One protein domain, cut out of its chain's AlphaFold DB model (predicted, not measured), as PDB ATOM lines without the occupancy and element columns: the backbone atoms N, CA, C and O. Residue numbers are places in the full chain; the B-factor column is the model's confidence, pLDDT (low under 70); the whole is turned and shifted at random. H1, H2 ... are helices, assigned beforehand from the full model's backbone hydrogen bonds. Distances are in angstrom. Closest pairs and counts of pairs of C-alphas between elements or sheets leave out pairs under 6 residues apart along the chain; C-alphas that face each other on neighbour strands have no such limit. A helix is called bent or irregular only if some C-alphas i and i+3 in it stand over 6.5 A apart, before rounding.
ATOM      1  N   LEU A   2      -3.763  83.261  66.847       43.47
ATOM      2  CA  LEU A   2      -3.975  84.648  66.349       43.47
ATOM      3  C   LEU A   2      -2.728  85.564  66.409       43.47
ATOM      4  O   LEU A   2      -2.488  86.337  65.483       43.47
ATOM      5  N   GLN A   3      -1.907  85.467  67.462       53.44
ATOM      6  CA  GLN A   3      -0.638  86.213  67.549       53.44
ATOM      7  C   GLN A   3       0.432  85.696  66.575       53.44
ATOM      8  O   GLN A   3       1.263  86.473  66.111       53.44
ATOM      9  N   GLU A   4       0.413  84.403  66.255       59.72
ATOM     10  CA  GLU A   4       1.326  83.786  65.283       59.72
ATOM     11  C   GLU A   4       0.910  84.146  63.854       59.72
ATOM     12  O   GLU A   4       1.751  84.573  63.071       59.72
ATOM     13  N   ASN A   5      -0.396  84.150  63.564       63.12
ATOM     14  CA  ASN A   5      -0.954  84.609  62.290       63.12
ATOM     15  C   ASN A   5      -0.688  86.103  62.046       63.12
ATOM     16  O   ASN A   5      -0.406  86.506  60.920       63.12
ATOM     17  N   GLY A   6      -0.725  86.937  63.094       70.25
ATOM     18  CA  GLY A   6      -0.357  88.354  63.000       70.25
ATOM     19  C   GLY A   6       1.127  88.572  62.678       70.25
ATOM     20  O   GLY A   6       1.457  89.430  61.860       70.25
ATOM     21  N   LYS A   7       2.018  87.766  63.271       71.38
ATOM     22  CA  LYS A   7       3.462  87.791  62.975       71.38
ATOM     23  C   LYS A   7       3.761  87.288  61.563       71.38
ATOM     24  O   LYS A   7       4.549  87.914  60.862       71.38
ATOM     25  N   LEU A   8       3.093  86.223  61.124       72.12
ATOM     26  CA  LEU A   8       3.245  85.675  59.778       72.12
ATOM     27  C   LEU A   8       2.714  86.644  58.706       72.12
ATOM     28  O   LEU A   8       3.355  86.858  57.684       72.12
ATOM     29  N   ALA A   9       1.587  87.316  58.961       75.69
ATOM     30  CA  ALA A   9       1.076  88.359  58.074       75.69
ATOM     31  C   ALA A   9       2.022  89.570  57.982       75.69
ATOM     32  O   ALA A   9       2.199  90.119  56.897       75.69
ATOM     33  N   HIS A  10       2.638  89.980  59.096       82.00
ATOM     34  CA  HIS A  10       3.658  91.030  59.092       82.00
ATOM     35  C   HIS A  10       4.875  90.624  58.260       82.00
ATOM     36  O   HIS A  10       5.278  91.374  57.376       82.00
ATOM     37  N   PHE A  11       5.394  89.418  58.495       83.38
ATOM     38  CA  PHE A  11       6.485  88.842  57.718       83.38
ATOM     39  C   PHE A  11       6.174  88.853  56.217       83.38
ATOM     40  O   PHE A  11       6.958  89.360  55.419       83.38
ATOM     41  N   PHE A  12       4.993  88.368  55.826       81.44
ATOM     42  CA  PHE A  12       4.583  88.365  54.427       81.44
ATOM     43  C   PHE A  12       4.501  89.770  53.836       81.44
ATOM     44  O   PHE A  12       4.943  89.957  52.711       81.44
ATOM     45  N   ASN A  13       4.001  90.763  54.575       85.62
ATOM     46  CA  ASN A  13       3.973  92.151  54.107       85.62
ATOM     47  C   ASN A  13       5.382  92.734  53.921       85.62
ATOM     48  O   ASN A  13       5.603  93.499  52.984       85.62
ATOM     49  N   GLU A  14       6.330  92.387  54.794       86.81
ATOM     50  CA  GLU A  14       7.728  92.806  54.660       86.81
ATOM     51  C   GLU A  14       8.387  92.169  53.432       86.81
ATOM     52  O   GLU A  14       8.994  92.880  52.632       86.81
ATOM     53  N   VAL A  15       8.200  90.861  53.225       86.31
ATOM     54  CA  VAL A  15       8.680  90.171  52.020       86.31
ATOM     55  C   VAL A  15       8.054  90.779  50.763       86.31
ATOM     56  O   VAL A  15       8.770  91.101  49.816       86.31
ATOM     57  N   ASP A  16       6.737  91.008  50.758       86.06
ATOM     58  CA  ASP A  16       6.021  91.597  49.622       86.06
ATOM     59  C   ASP A  16       6.568  92.996  49.293       86.06
ATOM     60  O   ASP A  16       6.810  93.305  48.126       86.06
ATOM     61  N   TYR A  17       6.845  93.811  50.318       88.56
ATOM     62  CA  TYR A  17       7.434  95.144  50.175       88.56
ATOM     63  C   TYR A  17       8.840  95.111  49.558       88.56
ATOM     64  O   TYR A  17       9.131  95.892  48.645       88.56
ATOM     65  N   LEU A  18       9.710  94.210  50.024       89.69
ATOM     66  CA  LEU A  18      11.063  94.055  49.479       89.69
ATOM     67  C   LEU A  18      11.017  93.564  48.025       89.69
ATOM     68  O   LEU A  18      11.697  94.119  47.160       89.69
ATOM     69  N   VAL A  19      10.145  92.598  47.722       89.69
ATOM     70  CA  VAL A  19       9.959  92.092  46.357       89.69
ATOM     71  C   VAL A  19       9.356  93.157  45.431       89.69
ATOM     72  O   VAL A  19       9.755  93.258  44.273       89.69
ATOM     73  N   GLU A  20       8.432  94.006  45.900       88.56
ATOM     74  CA  GLU A  20       7.957  95.168  45.123       88.56
ATOM     75  C   GLU A  20       9.080  96.164  44.827       88.56
ATOM     76  O   GLU A  20       9.099  96.769  43.755       88.56
ATOM     77  N   GLY A  21      10.015  96.348  45.761       85.81
ATOM     78  CA  GLY A  21      11.205  97.171  45.558       85.81
ATOM     79  C   GLY A  21      12.061  96.680  44.391       85.81
ATOM     80  O   GLY A  21      12.425  97.486  43.534       85.81
ATOM     81  N   LEU A  22      12.304  95.368  44.337       86.69
ATOM     82  CA  LEU A  22      13.134  94.713  43.319       86.69
ATOM     83  C   LEU A  22      12.453  94.622  41.948       86.69
ATOM     84  O   LEU A  22      13.113  94.758  40.924       86.69
ATOM     85  N   LEU A  23      11.135  94.413  41.906       87.31
ATOM     86  CA  LEU A  23      10.394  94.245  40.649       87.31
ATOM     87  C   LEU A  23       9.892  95.563  40.043       87.31
ATOM     88  O   LEU A  23       9.429  95.575  38.904       87.31
ATOM     89  N   SER A  24       9.937  96.678  40.778       84.25
ATOM     90  CA  SER A  24       9.448  97.970  40.288       84.25
ATOM     91  C   SER A  24      10.425  98.580  39.269       84.25
ATOM     92  O   SER A  24      11.515  98.994  39.666       84.25
ATOM     93  N   PRO A  25      10.050  98.745  37.979       71.56
ATOM     94  CA  PRO A  25      10.983  99.191  36.934       71.56
ATOM     95  C   PRO A  25      11.580 100.580  37.189       71.56
ATOM     96  O   PRO A  25      12.738 100.841  36.863       71.56
ATOM     97  N   SER A  26      10.794 101.473  37.799       66.31
ATOM     98  CA  SER A  26      11.222 102.831  38.140       66.31
ATOM     99  C   SER A  26      12.218 102.861  39.297       66.31
ATOM    100  O   SER A  26      13.118 103.694  39.289       66.31
ATOM    101  N   LYS A  27      12.090 101.944  40.265       64.25
ATOM    102  CA  LYS A  27      13.034 101.812  41.381       64.25
ATOM    103  C   LYS A  27      14.284 101.048  40.966       64.25
ATOM    104  O   LYS A  27      15.380 101.476  41.313       64.25
ATOM    105  N   PHE A  28      14.122  99.987  40.174       69.88
ATOM    106  CA  PHE A  28      15.210  99.114  39.744       69.88
ATOM    107  C   PHE A  28      16.307  99.883  38.999       69.88
ATOM    108  O   PHE A  28      17.473  99.760  39.350       69.88
ATOM    109  N   ARG A  29      15.932 100.764  38.057       70.69
ATOM    110  CA  ARG A  29      16.886 101.596  37.296       70.69
ATOM    111  C   ARG A  29      17.491 102.760  38.089       70.69
ATOM    112  O   ARG A  29      18.514 103.295  37.689       70.69
ATOM    113  N   SER A  30      16.837 103.190  39.169       67.81
ATOM    114  CA  SER A  30      17.256 104.359  39.960       67.81
ATOM    115  C   SER A  30      18.175 104.023  41.136       67.81
ATOM    116  O   SER A  30      18.800 104.919  41.697       67.81
ATOM    117  N   ILE A  31      18.211 102.750  41.532       74.19
ATOM    118  CA  ILE A  31      18.931 102.255  42.705       74.19
ATOM    119  C   ILE A  31      20.169 101.482  42.224       74.19
ATOM    120  O   ILE A  31      20.038 100.660  41.313       74.19
ATOM    121  N   PRO A  32      21.357 101.704  42.814       82.00
ATOM    122  CA  PRO A  32      22.559 100.946  42.479       82.00
ATOM    123  C   PRO A  32      22.370  99.430  42.652       82.00
ATOM    124  O   PRO A  32      21.781  98.979  43.635       82.00
ATOM    125  N   ALA A  33      22.940  98.621  41.751       82.75
ATOM    126  CA  ALA A  33      22.836  97.155  41.795       82.75
ATOM    127  C   ALA A  33      23.281  96.538  43.136       82.75
ATOM    128  O   ALA A  33      22.728  95.530  43.576       82.75
ATOM    129  N   ILE A  34      24.230  97.178  43.822       83.44
ATOM    130  CA  ILE A  34      24.717  96.761  45.140       83.44
ATOM    131  C   ILE A  34      23.630  96.849  46.230       83.44
ATOM    132  O   ILE A  34      23.562  95.995  47.109       83.44
ATOM    133  N   GLU A  35      22.736  97.838  46.159       85.00
ATOM    134  CA  GLU A  35      21.618  97.986  47.103       85.00
ATOM    135  C   GLU A  35      20.514  96.957  46.811       85.00
ATOM    136  O   GLU A  35      19.889  96.423  47.734       85.00
ATOM    137  N   HIS A  36      20.316  96.603  45.535       88.25
ATOM    138  CA  HIS A  36      19.457  95.474  45.160       88.25
ATOM    139  C   HIS A  36      20.011  94.156  45.699       88.25
ATOM    140  O   HIS A  36      19.260  93.370  46.272       88.25
ATOM    141  N   ALA A  37      21.324  93.934  45.599       88.06
ATOM    142  CA  ALA A  37      21.970  92.739  46.136       88.06
ATOM    143  C   ALA A  37      21.800  92.635  47.663       88.06
ATOM    144  O   ALA A  37      21.434  91.580  48.178       88.06
ATOM    145  N   GLN A  38      21.950  93.747  48.392       89.25
ATOM    146  CA  GLN A  38      21.663  93.804  49.833       89.25
ATOM    147  C   GLN A  38      20.193  93.503  50.160       89.25
ATOM    148  O   GLN A  38      19.908  92.822  51.145       89.25
ATOM    149  N   THR A  39      19.263  93.976  49.330       91.31
ATOM    150  CA  THR A  39      17.825  93.700  49.479       91.31
ATOM    151  C   THR A  39      17.528  92.208  49.295       91.31
ATOM    152  O   THR A  39      16.786  91.626  50.084       91.31
ATOM    153  N   VAL A  40      18.144  91.564  48.298       92.44
ATOM    154  CA  VAL A  40      18.035  90.110  48.084       92.44
ATOM    155  C   VAL A  40      18.666  89.334  49.243       92.44
ATOM    156  O   VAL A  40      18.088  88.363  49.721       92.44
ATOM    157  N   LEU A  41      19.812  89.783  49.753       89.50
ATOM    158  CA  LEU A  41      20.461  89.168  50.909       89.50
ATOM    159  C   LEU A  41      19.570  89.204  52.160       89.50
ATOM    160  O   LEU A  41      19.495  88.222  52.898       89.50
ATOM    161  N   GLU A  42      18.871  90.316  52.389       90.56
ATOM    162  CA  GLU A  42      17.921  90.440  53.495       90.56
ATOM    163  C   GLU A  42      16.708  89.519  53.312       90.56
ATOM    164  O   GLU A  42      16.305  88.846  54.259       90.56
ATOM    165  N   LEU A  43      16.190  89.397  52.084       91.75
ATOM    166  CA  LEU A  43      15.151  88.415  51.758       91.75
ATOM    167  C   LEU A  43      15.592  86.986  52.102       91.75
ATOM    168  O   LEU A  43      14.834  86.245  52.722       91.75
ATOM    169  N   ILE A  44      16.823  86.601  51.759       90.31
ATOM    170  CA  ILE A  44      17.360  85.274  52.093       90.31
ATOM    171  C   ILE A  44      17.417  85.077  53.615       90.31
ATOM    172  O   ILE A  44      16.996  84.029  54.108       90.31
ATOM    173  N   ARG A  45      17.892  86.075  54.378       88.94
ATOM    174  CA  ARG A  45      17.925  86.006  55.853       88.94
ATOM    175  C   ARG A  45      16.541  85.787  56.441       88.94
ATOM    176  O   ARG A  45      16.372  84.930  57.303       88.94
ATOM    177  N   MET A  46      15.561  86.536  55.946       88.69
ATOM    178  CA  MET A  46      14.167  86.424  56.361       88.69
ATOM    179  C   MET A  46      13.602  85.023  56.088       88.69
ATOM    180  O   MET A  46      12.955  84.447  56.959       88.69
ATOM    181  N   LEU A  47      13.883  84.444  54.916       84.81
ATOM    182  CA  LEU A  47      13.424  83.098  54.540       84.81
ATOM    183  C   LEU A  47      14.121  81.969  55.322       84.81
ATOM    184  O   LEU A  47      13.578  80.868  55.426       84.81
ATOM    185  N   ARG A  48      15.316  82.222  55.871       84.62
ATOM    186  CA  ARG A  48      16.071  81.259  56.691       84.62
ATOM    187  C   ARG A  48      15.845  81.377  58.189       84.62
ATOM    188  O   ARG A  48      16.346  80.530  58.925       84.62
ATOM    189  N   ASP A  49      15.109  82.380  58.662       84.00
ATOM    190  CA  ASP A  49      14.788  82.475  60.084       84.00
ATOM    191  C   ASP A  49      14.046  81.201  60.521       84.00
ATOM    192  O   ASP A  49      12.965  80.881  60.024       84.00
ATOM    193  N   VAL A  50      14.628  80.467  61.471       78.50
ATOM    194  CA  VAL A  50      14.083  79.207  61.998       78.50
ATOM    195  C   VAL A  50      12.650  79.387  62.499       78.50
ATOM    196  O   VAL A  50      11.839  78.471  62.392       78.50
ATOM    197  N   LYS A  51      12.301  80.560  63.038       76.81
ATOM    198  CA  LYS A  51      10.931  80.857  63.473       76.81
ATOM    199  C   LYS A  51       9.989  80.950  62.283       76.81
ATOM    200  O   LYS A  51       8.880  80.445  62.371       76.81
ATOM    201  N   VAL A  52      10.429  81.559  61.187       75.94
ATOM    202  CA  VAL A  52       9.665  81.658  59.939       75.94
ATOM    203  C   VAL A  52       9.513  80.279  59.298       75.94
ATOM    204  O   VAL A  52       8.399  79.893  58.963       75.94
ATOM    205  N   GLN A  53      10.587  79.488  59.219       76.00
ATOM    206  CA  GLN A  53      10.535  78.112  58.707       76.00
ATOM    207  C   GLN A  53       9.609  77.216  59.536       76.00
ATOM    208  O   GLN A  53       8.799  76.478  58.983       76.00
ATOM    209  N   LYS A  54       9.663  77.322  60.869       72.44
ATOM    210  CA  LYS A  54       8.722  76.630  61.758       72.44
ATOM    211  C   LYS A  54       7.291  77.108  61.538       72.44
ATOM    212  O   LYS A  54       6.391  76.283  61.483       72.44
ATOM    213  N   LEU A  55       7.066  78.413  61.376       71.00
ATOM    214  CA  LEU A  55       5.734  78.948  61.077       71.00
ATOM    215  C   LEU A  55       5.180  78.407  59.750       71.00
ATOM    216  O   LEU A  55       3.993  78.096  59.697       71.00
ATOM    217  N   PHE A  56       6.023  78.230  58.727       71.00
ATOM    218  CA  PHE A  56       5.638  77.548  57.486       71.00
ATOM    219  C   PHE A  56       5.296  76.070  57.708       71.00
ATOM    220  O   PHE A  56       4.327  75.570  57.140       71.00
ATOM    221  N   ALA A  57       6.045  75.375  58.568       67.12
ATOM    222  CA  ALA A  57       5.782  73.975  58.898       67.12
ATOM    223  C   ALA A  57       4.477  73.777  59.700       67.12
ATOM    224  O   ALA A  57       3.761  72.815  59.454       67.12
ATOM    225  N   PHE A  58       4.145  74.691  60.620       61.84
ATOM    226  CA  PHE A  58       2.962  74.603  61.494       61.84
ATOM    227  C   PHE A  58       1.653  75.107  60.869       61.84
ATOM    228  O   PHE A  58       0.586  74.925  61.455       61.84
ATOM    229  N   SER A  59       1.699  75.794  59.727       58.06
ATOM    230  CA  SER A  59       0.484  76.302  59.088       58.06
ATOM    231  C   SER A  59      -0.233  75.155  58.380       58.06
ATOM    232  O   SER A  59       0.128  74.845  57.264       58.06
ATOM    233  N   ASP A  60      -1.219  74.486  58.976       48.56
ATOM    234  CA  ASP A  60      -2.036  73.480  58.275       48.56
ATOM    235  C   ASP A  60      -3.398  74.030  57.830       48.56
ATOM    236  O   ASP A  60      -4.078  74.733  58.574       48.56
ATOM    237  N   GLY A  61      -3.806  73.662  56.607       51.75
ATOM    238  CA  GLY A  61      -5.173  73.825  56.100       51.75
ATOM    239  C   GLY A  61      -5.374  74.942  55.067       51.75
ATOM    240  O   GLY A  61      -5.270  76.119  55.385       51.75
ATOM    241  N   LEU A  62      -5.704  74.536  53.832       46.31
ATOM    242  CA  LEU A  62      -6.349  75.231  52.691       46.31
ATOM    243  C   LEU A  62      -6.063  76.729  52.389       46.31
ATOM    244  O   LEU A  62      -5.794  77.048  51.228       46.31
ATOM    245  N   GLU A  63      -6.073  77.647  53.358       47.41
ATOM    246  CA  GLU A  63      -5.623  79.044  53.187       47.41
ATOM    247  C   GLU A  63      -4.092  79.161  53.031       47.41
ATOM    248  O   GLU A  63      -3.608  80.142  52.452       47.41
ATOM    249  N   LYS A  64      -3.359  78.111  53.447       51.19
ATOM    250  CA  LYS A  64      -1.920  77.846  53.217       51.19
ATOM    251  C   LYS A  64      -1.497  78.120  51.758       51.19
ATOM    252  O   LYS A  64      -0.433  78.662  51.491       51.19
ATOM    253  N   SER A  65      -2.387  77.859  50.795       59.25
ATOM    254  CA  SER A  65      -2.061  77.833  49.362       59.25
ATOM    255  C   SER A  65      -2.034  79.180  48.630       59.25
ATOM    256  O   SER A  65      -1.524  79.225  47.520       59.25
ATOM    257  N   SER A  66      -2.578  80.286  49.157       68.94
ATOM    258  CA  SER A  66      -2.673  81.515  48.339       68.94
ATOM    259  C   SER A  66      -1.522  82.491  48.571       68.94
ATOM    260  O   SER A  66      -0.912  82.957  47.609       68.94
ATOM    261  N   ARG A  67      -1.201  82.819  49.831       73.75
ATOM    262  CA  ARG A  67      -0.159  83.818  50.140       73.75
ATOM    263  C   ARG A  67       1.250  83.266  49.984       73.75
ATOM    264  O   ARG A  67       2.090  83.967  49.431       73.75
ATOM    265  N   GLU A  68       1.484  82.029  50.411       74.56
ATOM    266  CA  GLU A  68       2.768  81.344  50.227       74.56
ATOM    267  C   GLU A  68       3.051  81.141  48.742       74.56
ATOM    268  O   GLU A  68       4.099  81.577  48.270       74.56
ATOM    269  N   CYS A  69       2.072  80.633  47.979       76.12
ATOM    270  CA  CYS A  69       2.164  80.562  46.518       76.12
ATOM    271  C   CYS A  69       2.404  81.920  45.885       76.12
ATOM    272  O   CYS A  69       3.323  82.067  45.086       76.12
ATOM    273  N   LYS A  70       1.634  82.944  46.265       83.44
ATOM    274  CA  LYS A  70       1.839  84.298  45.741       83.44
ATOM    275  C   LYS A  70       3.269  84.770  45.994       83.44
ATOM    276  O   LYS A  70       3.892  85.302  45.080       83.44
ATOM    277  N   ILE A  71       3.798  84.579  47.198       83.62
ATOM    278  CA  ILE A  71       5.152  85.015  47.537       83.62
ATOM    279  C   ILE A  71       6.197  84.188  46.809       83.62
ATOM    280  O   ILE A  71       7.094  84.784  46.227       83.62
ATOM    281  N   GLY A  72       6.080  82.865  46.748       84.19
ATOM    282  CA  GLY A  72       7.057  82.063  46.020       84.19
ATOM    283  C   GLY A  72       7.023  82.312  44.505       84.19
ATOM    284  O   GLY A  72       8.090  82.438  43.911       84.19
ATOM    285  N   TYR A  73       5.861  82.561  43.882       86.50
ATOM    286  CA  TYR A  73       5.791  83.039  42.487       86.50
ATOM    287  C   TYR A  73       6.469  84.401  42.300       86.50
ATOM    288  O   TYR A  73       7.145  84.654  41.297       86.50
ATOM    289  N   ARG A  74       6.314  85.303  43.272       89.00
ATOM    290  CA  ARG A  74       6.966  86.614  43.247       89.00
ATOM    291  C   ARG A  74       8.478  86.512  43.462       89.00
ATOM    292  O   ARG A  74       9.218  87.169  42.736       89.00
ATOM    293  N   LEU A  75       8.942  85.675  44.388       90.75
ATOM    294  CA  LEU A  75      10.362  85.376  44.598       90.75
ATOM    295  C   LEU A  75      10.966  84.735  43.348       90.75
ATOM    296  O   LEU A  75      12.024  85.155  42.895       90.75
ATOM    297  N   ARG A  76      10.244  83.814  42.708       89.50
ATOM    298  CA  ARG A  76      10.622  83.265  41.405       89.50
ATOM    299  C   ARG A  76      10.756  84.359  40.344       89.50
ATOM    300  O   ARG A  76      11.716  84.359  39.584       89.50
ATOM    301  N   THR A  77       9.835  85.321  40.311       90.69
ATOM    302  CA  THR A  77       9.922  86.470  39.392       90.69
ATOM    303  C   THR A  77      11.166  87.322  39.669       90.69
ATOM    304  O   THR A  77      11.790  87.809  38.731       90.69
ATOM    305  N   VAL A  78      11.564  87.465  40.939       91.69
ATOM    306  CA  VAL A  78      12.830  88.116  41.317       91.69
ATOM    307  C   VAL A  78      14.023  87.313  40.807       91.69
ATOM    308  O   VAL A  78      14.911  87.895  40.199       91.69
ATOM    309  N   VAL A  79      14.044  85.990  40.979       91.50
ATOM    310  CA  VAL A  79      15.126  85.142  40.449       91.50
ATOM    311  C   VAL A  79      15.203  85.225  38.920       91.50
ATOM    312  O   VAL A  79      16.296  85.332  38.366       91.50
ATOM    313  N   ASN A  80      14.059  85.287  38.231       91.06
ATOM    314  CA  ASN A  80      13.988  85.441  36.776       91.06
ATOM    315  C   ASN A  80      14.632  86.733  36.257       91.06
ATOM    316  O   ASN A  80      14.914  86.812  35.060       91.06
ATOM    317  N   LEU A  81      14.922  87.710  37.126       90.12
ATOM    318  CA  LEU A  81      15.737  88.865  36.763       90.12
ATOM    319  C   LEU A  81      17.113  88.440  36.221       90.12
ATOM    320  O   LEU A  81      17.626  89.132  35.346       90.12
ATOM    321  N   LEU A  82      17.658  87.280  36.620       88.31
ATOM    322  CA  LEU A  82      18.872  86.689  36.026       88.31
ATOM    323  C   LEU A  82      18.785  86.513  34.501       88.31
ATOM    324  O   LEU A  82      19.810  86.427  33.838       88.31
ATOM    325  N   SER A  83      17.584  86.467  33.918       87.75
ATOM    326  CA  SER A  83      17.414  86.391  32.462       87.75
ATOM    327  C   SER A  83      17.816  87.680  31.742       87.75
ATOM    328  O   SER A  83      18.049  87.643  30.531       87.75
ATOM    329  N   ASN A  84      17.866  88.808  32.459       85.88
ATOM    330  CA  ASN A  84      18.204  90.116  31.912       85.88
ATOM    331  C   ASN A  84      19.719  90.234  31.718       85.88
ATOM    332  O   ASN A  84      20.484  90.129  32.678       85.88
ATOM    333  N   SER A  85      20.143  90.543  30.492       77.81
ATOM    334  CA  SER A  85      21.555  90.756  30.137       77.81
ATOM    335  C   SER A  85      22.232  91.845  30.968       77.81
ATOM    336  O   SER A  85      23.425  91.774  31.225       77.81
ATOM    337  N   ASP A  86      21.482  92.840  31.433       78.38
ATOM    338  CA  ASP A  86      22.043  93.943  32.217       78.38
ATOM    339  C   ASP A  86      22.517  93.477  33.606       78.38
ATOM    340  O   ASP A  86      23.383  94.099  34.218       78.38
ATOM    341  N   ILE A  87      21.984  92.357  34.109       80.12
ATOM    342  CA  ILE A  87      22.349  91.815  35.423       80.12
ATOM    343  C   ILE A  87      23.660  91.037  35.373       80.12
ATOM    344  O   ILE A  87      24.379  91.033  36.370       80.12
ATOM    345  N   SER A  88      24.032  90.451  34.230       72.62
ATOM    346  CA  SER A  88      25.305  89.724  34.114       72.62
ATOM    347  C   SER A  88      26.529  90.636  34.269       72.62
ATOM    348  O   SER A  88      27.620  90.154  34.542       72.62
ATOM    349  N   VAL A  89      26.356  91.957  34.134       77.56
ATOM    350  CA  VAL A  89      27.403  92.963  34.397       77.56
ATOM    351  C   VAL A  89      27.557  93.246  35.903       77.56
ATOM    352  O   VAL A  89      28.584  93.751  36.348       77.56
ATOM    353  N   HIS A  90      26.557  92.897  36.719       84.75
ATOM    354  CA  HIS A  90      26.506  93.177  38.154       84.75
ATOM    355  C   HIS A  90      26.680  91.904  38.991       84.75
ATOM    356  O   HIS A  90      25.722  91.372  39.562       84.75
ATOM    357  N   HIS A  91      27.928  91.447  39.111       84.31
ATOM    358  CA  HIS A  91      28.279  90.175  39.752       84.31
ATOM    359  C   HIS A  91      27.694  89.968  41.172       84.31
ATOM    360  O   HIS A  91      27.096  88.916  41.404       84.31
ATOM    361  N   PRO A  92      27.725  90.941  42.111       86.25
ATOM    362  CA  PRO A  92      27.144  90.743  43.445       86.25
ATOM    363  C   PRO A  92      25.629  90.498  43.427       86.25
ATOM    364  O   PRO A  92      25.118  89.670  44.180       86.25
ATOM    365  N   LEU A  93      24.897  91.199  42.553       89.19
ATOM    366  CA  LEU A  93      23.452  91.008  42.403       89.19
ATOM    367  C   LEU A  93      23.153  89.645  41.776       89.19
ATOM    368  O   LEU A  93      22.274  88.935  42.260       89.19
ATOM    369  N   GLN A  94      23.910  89.262  40.748       89.62
ATOM    370  CA  GLN A  94      23.799  87.958  40.098       89.62
ATOM    371  C   GLN A  94      23.992  86.808  41.105       89.62
ATOM    372  O   GLN A  94      23.167  85.898  41.181       89.62
ATOM    373  N   VAL A  95      25.031  86.893  41.942       88.94
ATOM    374  CA  VAL A  95      25.320  85.931  43.014       88.94
ATOM    375  C   VAL A  95      24.185  85.868  44.036       88.94
ATOM    376  O   VAL A  95      23.735  84.779  44.387       88.94
ATOM    377  N   CYS A  96      23.675  87.011  44.504       91.38
ATOM    378  CA  CYS A  96      22.561  87.028  45.453       91.38
ATOM    379  C   CYS A  96      21.280  86.412  44.873       91.38
ATOM    380  O   CYS A  96      20.562  85.716  45.588       91.38
ATOM    381  N   LEU A  97      20.990  86.636  43.588       93.50
ATOM    382  CA  LEU A  97      19.836  86.033  42.921       93.50
ATOM    383  C   LEU A  97      19.987  84.512  42.776       93.50
ATOM    384  O   LEU A  97      19.019  83.789  43.012       93.50
ATOM    385  N   ALA A  98      21.188  84.013  42.468       91.81
ATOM    386  CA  ALA A  98      21.469  82.578  42.494       91.81
ATOM    387  C   ALA A  98      21.334  81.999  43.911       91.81
ATOM    388  O   ALA A  98      20.730  80.946  44.088       91.81
ATOM    389  N   ALA A  99      21.819  82.705  44.938       91.81
ATOM    390  CA  ALA A  99      21.695  82.266  46.329       91.81
ATOM    391  C   ALA A  99      20.232  82.230  46.798       91.81
ATOM    392  O   ALA A  99      19.847  81.365  47.586       91.81
ATOM    393  N   LEU A 100      19.393  83.139  46.289       93.31
ATOM    394  CA  LEU A 100      17.949  83.090  46.500       93.31
ATOM    395  C   LEU A 100      17.333  81.861  45.817       93.31
ATOM    396  O   LEU A 100      16.531  81.172  46.442       93.31
ATOM    397  N   ALA A 101      17.734  81.553  44.580       92.56
ATOM    398  CA  ALA A 101      17.291  80.348  43.874       92.56
ATOM    399  C   ALA A 101      17.677  79.070  44.636       92.56
ATOM    400  O   ALA A 101      16.831  78.200  44.847       92.56
ATOM    401  N   TYR A 102      18.917  79.004  45.128       91.12
ATOM    402  CA  TYR A 102      19.395  77.930  45.992       91.12
ATOM    403  C   TYR A 102      18.513  77.793  47.234       91.12
ATOM    404  O   TYR A 102      17.949  76.727  47.472       91.12
ATOM    405  N   GLN A 103      18.287  78.888  47.969       89.38
ATOM    406  CA  GLN A 103      17.441  78.882  49.162       89.38
ATOM    407  C   GLN A 103      16.004  78.420  48.873       89.38
ATOM    408  O   GLN A 103      15.411  77.719  49.692       89.38
ATOM    409  N   MET A 104      15.440  78.804  47.724       88.38
ATOM    410  CA  MET A 104      14.124  78.328  47.295       88.38
ATOM    411  C   MET A 104      14.139  76.829  46.979       88.38
ATOM    412  O   MET A 104      13.202  76.133  47.358       88.38
ATOM    413  N   SER A 105      15.199  76.320  46.340       86.62
ATOM    414  CA  SER A 105      15.339  74.892  46.012       86.62
ATOM    415  C   SER A 105      15.496  74.004  47.250       86.62
ATOM    416  O   SER A 105      14.974  72.894  47.270       86.62
ATOM    417  N   SER A 106      16.160  74.501  48.299       82.44
ATOM    418  CA  SER A 106      16.392  73.763  49.548       82.44
ATOM    419  C   SER A 106      15.226  73.843  50.539       82.44
ATOM    420  O   SER A 106      15.237  73.163  51.562       82.44
ATOM    421  N   CYS A 107      14.238  74.707  50.295       79.31
ATOM    422  CA  CYS A 107      13.113  74.909  51.200       79.31
ATOM    423  C   CYS A 107      11.901  74.103  50.732       79.31
ATOM    424  O   CYS A 107      11.352  74.381  49.670       79.31
ATOM    425  N   THR A 108      11.430  73.159  51.550       73.00
ATOM    426  CA  THR A 108      10.267  72.309  51.233       73.00
ATOM    427  C   THR A 108       8.998  73.103  50.912       73.00
ATOM    428  O   THR A 108       8.204  72.667  50.091       73.00
ATOM    429  N   THR A 109       8.824  74.291  51.501       72.56
ATOM    430  CA  THR A 109       7.681  75.184  51.242       72.56
ATOM    431  C   THR A 109       7.705  75.808  49.845       72.56
ATOM    432  O   THR A 109       6.656  76.067  49.262       72.56
ATOM    433  N   PHE A 110       8.893  76.088  49.302       74.00
ATOM    434  CA  PHE A 110       9.048  76.811  48.034       74.00
ATOM    435  C   PHE A 110       9.582  75.938  46.896       74.00
ATOM    436  O   PHE A 110       9.555  76.379  45.747       74.00
ATOM    437  N   SER A 111      10.027  74.714  47.185       71.25
ATOM    438  CA  SER A 111      10.614  73.792  46.210       71.25
ATOM    439  C   SER A 111       9.650  73.446  45.072       71.25
ATOM    440  O   SER A 111      10.083  73.324  43.928       71.25
ATOM    441  N   GLU A 112       8.343  73.379  45.348       68.44
ATOM    442  CA  GLU A 112       7.292  73.172  44.338       68.44
ATOM    443  C   GLU A 112       7.158  74.349  43.357       68.44
ATOM    444  O   GLU A 112       6.692  74.176  42.234       68.44
ATOM    445  N   MET A 113       7.588  75.549  43.756       74.81
ATOM    446  CA  MET A 113       7.556  76.749  42.911       74.81
ATOM    447  C   MET A 113       8.841  76.940  42.115       74.81
ATOM    448  O   MET A 113       8.891  77.803  41.235       74.81
ATOM    449  N   VAL A 114       9.871  76.145  42.412       76.31
ATOM    450  CA  VAL A 114      11.066  76.058  41.584       76.31
ATOM    451  C   VAL A 114      10.782  75.072  40.465       76.31
ATOM    452  O   VAL A 114      10.851  73.853  40.628       76.31
ATOM    453  N   ASP A 115      10.410  75.617  39.319       77.38
ATOM    454  CA  ASP A 115      10.053  74.817  38.167       77.38
ATOM    455  C   ASP A 115      11.245  74.560  37.242       77.38
ATOM    456  O   ASP A 115      12.382  74.986  37.451       77.38
ATOM    457  N   ASP A 116      10.937  73.827  36.193       83.94
ATOM    458  CA  ASP A 116      11.817  73.399  35.120       83.94
ATOM    459  C   ASP A 116      12.562  74.544  34.415       83.94
ATOM    460  O   ASP A 116      13.698  74.376  33.961       83.94
ATOM    461  N   GLU A 117      11.969  75.740  34.381       86.88
ATOM    462  CA  GLU A 117      12.602  76.934  33.820       86.88
ATOM    463  C   GLU A 117      13.781  77.419  34.667       86.88
ATOM    464  O   GLU A 117      14.713  78.017  34.127       86.88
ATOM    465  N   MET A 118      13.808  77.109  35.967       89.06
ATOM    466  CA  MET A 118      14.950  77.433  36.823       89.06
ATOM    467  C   MET A 118      16.214  76.695  36.375       89.06
ATOM    468  O   MET A 118      17.287  77.291  36.329       89.06
ATOM    469  N   VAL A 119      16.093  75.420  35.987       90.75
ATOM    470  CA  VAL A 119      17.228  74.632  35.479       90.75
ATOM    471  C   VAL A 119      17.765  75.261  34.193       90.75
ATOM    472  O   VAL A 119      18.971  75.474  34.067       90.75
ATOM    473  N   LYS A 120      16.876  75.635  33.262       92.50
ATOM    474  CA  LYS A 120      17.261  76.321  32.016       92.50
ATOM    475  C   LYS A 120      17.933  77.661  32.290       92.50
ATOM    476  O   LYS A 120      18.940  77.976  31.661       92.50
ATOM    477  N   LEU A 121      17.392  78.440  33.226       92.69
ATOM    478  CA  LEU A 121      17.926  79.740  33.609       92.69
ATOM    479  C   LEU A 121      19.335  79.616  34.194       92.69
ATOM    480  O   LEU A 121      20.242  80.300  33.721       92.69
ATOM    481  N   MET A 122      19.535  78.716  35.162       93.44
ATOM    482  CA  MET A 122      20.848  78.470  35.769       93.44
ATOM    483  C   MET A 122      21.853  77.978  34.727       93.44
ATOM    484  O   MET A 122      22.946  78.530  34.629       93.44
ATOM    485  N   MET A 123      21.467  77.026  33.871       93.69
ATOM    486  CA  MET A 123      22.352  76.532  32.813       93.69
ATOM    487  C   MET A 123      22.701  77.600  31.776       93.69
ATOM    488  O   MET A 123      23.851  77.686  31.347       93.69
ATOM    489  N   LYS A 124      21.741  78.451  31.395       92.06
ATOM    490  CA  LYS A 124      21.986  79.585  30.497       92.06
ATOM    491  C   LYS A 124      23.007  80.548  31.099       92.06
ATOM    492  O   LYS A 124      23.874  81.022  30.374       92.06
ATOM    493  N   GLN A 125      22.907  80.835  32.396       90.56
ATOM    494  CA  GLN A 125      23.859  81.710  33.080       90.56
ATOM    495  C   GLN A 125      25.250  81.074  33.188       90.56
ATOM    496  O   GLN A 125      26.227  81.737  32.861       90.56
ATOM    497  N   ILE A 126      25.346  79.787  33.542       91.38
ATOM    498  CA  ILE A 126      26.626  79.051  33.563       91.38
ATOM    499  C   ILE A 126      27.278  79.056  32.172       91.38
ATOM    500  O   ILE A 126      28.470  79.306  32.035       91.38
ATOM    501  N   ARG A 127      26.504  78.854  31.099       90.75
ATOM    502  CA  ARG A 127      27.031  78.926  29.725       90.75
ATOM    503  C   ARG A 127      27.602  80.301  29.379       90.75
ATOM    504  O   ARG A 127      28.530  80.387  28.583       90.75
ATOM    505  N   GLN A 128      27.022  81.373  29.914       86.44
ATOM    506  CA  GLN A 128      27.503  82.733  29.667       86.44
ATOM    507  C   GLN A 128      28.827  83.022  30.379       86.44
ATOM    508  O   GLN A 128      29.584  83.862  29.896       86.44
ATOM    509  N   THR A 129      29.108  82.343  31.495       79.19
ATOM    510  CA  THR A 129      30.360  82.492  32.250       79.19
ATOM    511  C   THR A 129      31.439  81.497  31.823       79.19
ATOM    512  O   THR A 129      32.623  81.802  31.956       79.19
ATOM    513  N   CYS A 130      31.051  80.350  31.258       76.50
ATOM    514  CA  CYS A 130      31.977  79.318  30.805       76.50
ATOM    515  C   CYS A 130      32.840  79.813  29.624       76.50
ATOM    516  O   CYS A 130      32.294  80.331  28.641       76.50
ATOM    517  N   PRO A 131      34.174  79.639  29.666       62.94
ATOM    518  CA  PRO A 131      35.021  79.918  28.514       62.94
ATOM    519  C   PRO A 131      34.586  79.024  27.346       62.94
ATOM    520  O   PRO A 131      34.509  77.803  27.476       62.94
ATOM    521  N   LYS A 132      34.249  79.631  26.204       60.03
ATOM    522  CA  LYS A 132      33.917  78.874  24.989       60.03
ATOM    523  C   LYS A 132      35.156  78.094  24.547       60.03
ATOM    524  O   LYS A 132      36.256  78.633  24.648       60.03
ATOM    525  N   ASN A 178      31.743  97.242  49.716       69.94
ATOM    526  CA  ASN A 178      30.333  96.851  49.700       69.94
ATOM    527  C   ASN A 178      30.106  95.446  49.120       69.94
ATOM    528  O   ASN A 178      29.197  94.756  49.578       69.94
ATOM    529  N   GLU A 179      30.927  95.001  48.164       74.50
ATOM    530  CA  GLU A 179      30.849  93.638  47.618       74.50
ATOM    531  C   GLU A 179      31.310  92.603  48.645       74.50
ATOM    532  O   GLU A 179      30.615  91.622  48.897       74.50
ATOM    533  N   GLU A 180      32.431  92.865  49.318       77.62
ATOM    534  CA  GLU A 180      32.961  92.000  50.376       77.62
ATOM    535  C   GLU A 180      31.945  91.790  51.507       77.62
ATOM    536  O   GLU A 180      31.767  90.672  51.985       77.62
ATOM    537  N   VAL A 181      31.191  92.833  51.869       81.75
ATOM    538  CA  VAL A 181      30.096  92.744  52.848       81.75
ATOM    539  C   VAL A 181      28.962  91.834  52.365       81.75
ATOM    540  O   VAL A 181      28.350  91.142  53.181       81.75
ATOM    541  N   ILE A 182      28.667  91.804  51.062       82.19
ATOM    542  CA  ILE A 182      27.654  90.904  50.494       82.19
ATOM    543  C   ILE A 182      28.141  89.457  50.549       82.19
ATOM    544  O   ILE A 182      27.424  88.605  51.075       82.19
ATOM    545  N   PHE A 183      29.356  89.180  50.071       81.75
ATOM    546  CA  PHE A 183      29.923  87.828  50.078       81.75
ATOM    547  C   PHE A 183      30.127  87.297  51.498       81.75
ATOM    548  O   PHE A 183      29.743  86.170  51.796       81.75
ATOM    549  N   GLN A 184      30.634  88.126  52.415       82.06
ATOM    550  CA  GLN A 184      30.700  87.792  53.839       82.06
ATOM    551  C   GLN A 184      29.301  87.571  54.419       82.06
ATOM    552  O   GLN A 184      29.085  86.661  55.213       82.06
ATOM    553  N   GLY A 185      28.326  88.379  54.005       82.31
ATOM    554  CA  GLY A 185      26.935  88.216  54.387       82.31
ATOM    555  C   GLY A 185      26.347  86.876  53.949       82.31
ATOM    556  O   GLY A 185      25.635  86.267  54.743       82.31
ATOM    557  N   LEU A 186      26.657  86.409  52.738       82.44
ATOM    558  CA  LEU A 186      26.277  85.084  52.239       82.44
ATOM    559  C   LEU A 186      27.010  83.971  52.991       82.44
ATOM    560  O   LEU A 186      26.355  83.037  53.447       82.44
ATOM    561  N   GLY A 187      28.320  84.112  53.207       78.50
ATOM    562  CA  GLY A 187      29.112  83.173  54.007       78.50
ATOM    563  C   GLY A 187      28.571  83.018  55.430       78.50
ATOM    564  O   GLY A 187      28.440  81.906  55.918       78.50
ATOM    565  N   ASN A 188      28.133  84.106  56.068       82.31
ATOM    566  CA  ASN A 188      27.515  84.058  57.398       82.31
ATOM    567  C   ASN A 188      26.130  83.397  57.405       82.31
ATOM    568  O   ASN A 188      25.710  82.862  58.427       82.31
ATOM    569  N   ILE A 189      25.376  83.505  56.308       82.12
ATOM    570  CA  ILE A 189      24.040  82.913  56.213       82.12
ATOM    571  C   ILE A 189      24.165  81.416  55.991       82.12
ATOM    572  O   ILE A 189      23.532  80.634  56.695       82.12
ATOM    573  N   PHE A 190      24.926  81.022  54.977       78.62
ATOM    574  CA  PHE A 190      25.002  79.641  54.534       78.62
ATOM    575  C   PHE A 190      26.019  78.836  55.331       78.62
ATOM    576  O   PHE A 190      25.684  77.734  55.740       78.62
ATOM    577  N   GLY A 191      27.119  79.456  55.740       71.69
ATOM    578  CA  GLY A 191      28.315  78.790  56.235       71.69
ATOM    579  C   GLY A 191      29.401  78.906  55.170       71.69
ATOM    580  O   GLY A 191      29.099  78.894  53.974       71.69
ATOM    581  N   GLU A 192      30.663  79.036  55.583       61.41
ATOM    582  CA  GLU A 192      31.788  79.104  54.633       61.41
ATOM    583  C   GLU A 192      31.936  77.796  53.829       61.41
ATOM    584  O   GLU A 192      32.427  77.807  52.703       61.41
ATOM    585  N   GLU A 193      31.393  76.695  54.353       56.78
ATOM    586  CA  GLU A 193      31.400  75.367  53.734       56.78
ATOM    587  C   GLU A 193      30.269  75.145  52.713       56.78
ATOM    588  O   GLU A 193      30.371  74.280  51.855       56.78
ATOM    589  N   THR A 194      29.172  75.910  52.751       56.12
ATOM    590  CA  THR A 194      27.941  75.555  52.004       56.12
ATOM    591  C   THR A 194      28.010  75.826  50.507       56.12
ATOM    592  O   THR A 194      27.321  75.170  49.727       56.12
TER     593      THR A 194
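This is residues 2 to 132 and 178 to 194 of the 742 residues of the protein "WAPL domain-containing protein" of Albugo candida (UniProt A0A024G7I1). The long helix H1 lies in a bundle of helices side by side, in which H1, H5, H6 and H3 touch in a ring, with H8 packed on H3 and H6; H1 and H5 run one way, H3, H6 and H8 the other. H7 packs on the last part of H5, short H4 lies steeply tilted near the beginning of H1, and tiny H2 sits at the corner between H1 and H3. The printed part has 148 residues, with eight named helices, H1 to H8 in chain order, and no named strand: the class is all helix. The whole is compact, with a radius of gyration of the C-alphas of 15.6 A, but elongated in outline, spanning 53 by 35 by 30 A.

H1, residues 2 to 23, is the longest helix at 31.0 A; its C-alpha 2 is at (-3.975, 84.648, 66.349). H5, residues 64 to 83, measures 29.6 A and is irregular, but only just: C-alphas 64 and 67 are 6.9 A apart. H3, residues 33 to 48, measures 22.8 A, H6, residues 91 to 106, 22.5 A, H7, residues 116 to 129, 20.9 A, and H8, residues 178 to 190, 18.7 A, ending at C-alpha 190 at (25.002, 79.641, 54.534). H4 is residues 50 to 58 and H2 residues 25 to 28.

H1 is the hub, touching four helices. It touches H5 at a shallow tilt of 22 degrees, the same way, closest at the C-alphas of Leu 23 and Val 78, 6.6 A. With residues 15 to 22 alone it touches H3, opposite ways at 23 degrees, a shallow tilt; the closest C-alphas, Leu 22 and His 36, are 6.6 A apart. H1 and H4 only just touch, with 3 pairs of C-alphas within 8 A, closest at Leu 8 and Leu 55, 7.3 A. H1 and H2 touch only at the corner, and only just, with 3 such pairs; the closest C-alphas, Leu 22 and Phe 28, are 6.0 A apart. H3 touches H6, the same way at a shallow 18 degrees, with the C-alphas of Ala 37 and Leu 93 closest at 4.4 A. H5 and H6 form a helical hairpin, opposite ways at a shallow tilt of 33 degrees, only just short of steep; their closest C-alphas, Val 79 and Leu 97, are 5.4 A apart. H8 touches H3, closest at the C-alphas of Gln 38 and Ile 182, 6.7 A, and H6, at those of Pro 92 and Glu 179, 6.3 A. H7 touches H5, closest at the C-alphas of Ser 83 and Leu 121, 6.8 A. H1 and H6 are apart, as are H3 and H5. Each O i to N i+4 pair is within hydrogen-bond range in H1, H3, H4, H6, H7 and H8, and 11 of 16 are in H5; H2 is too short for such a pair.

The two C-alphas farthest apart, those of Leu 2 and Lys 132, are 56.4 A apart. Residues 133 to 177 are not printed, and C-alphas 132 and 178 are 30.8 A apart across this cut, which lies in the link from H7 to H8. Of the links that are printed whole, none is long. The mean pLDDT of the printed part is 79.7, and 25 residues are under 70, among them residues 2 to 5 and 57 to 66.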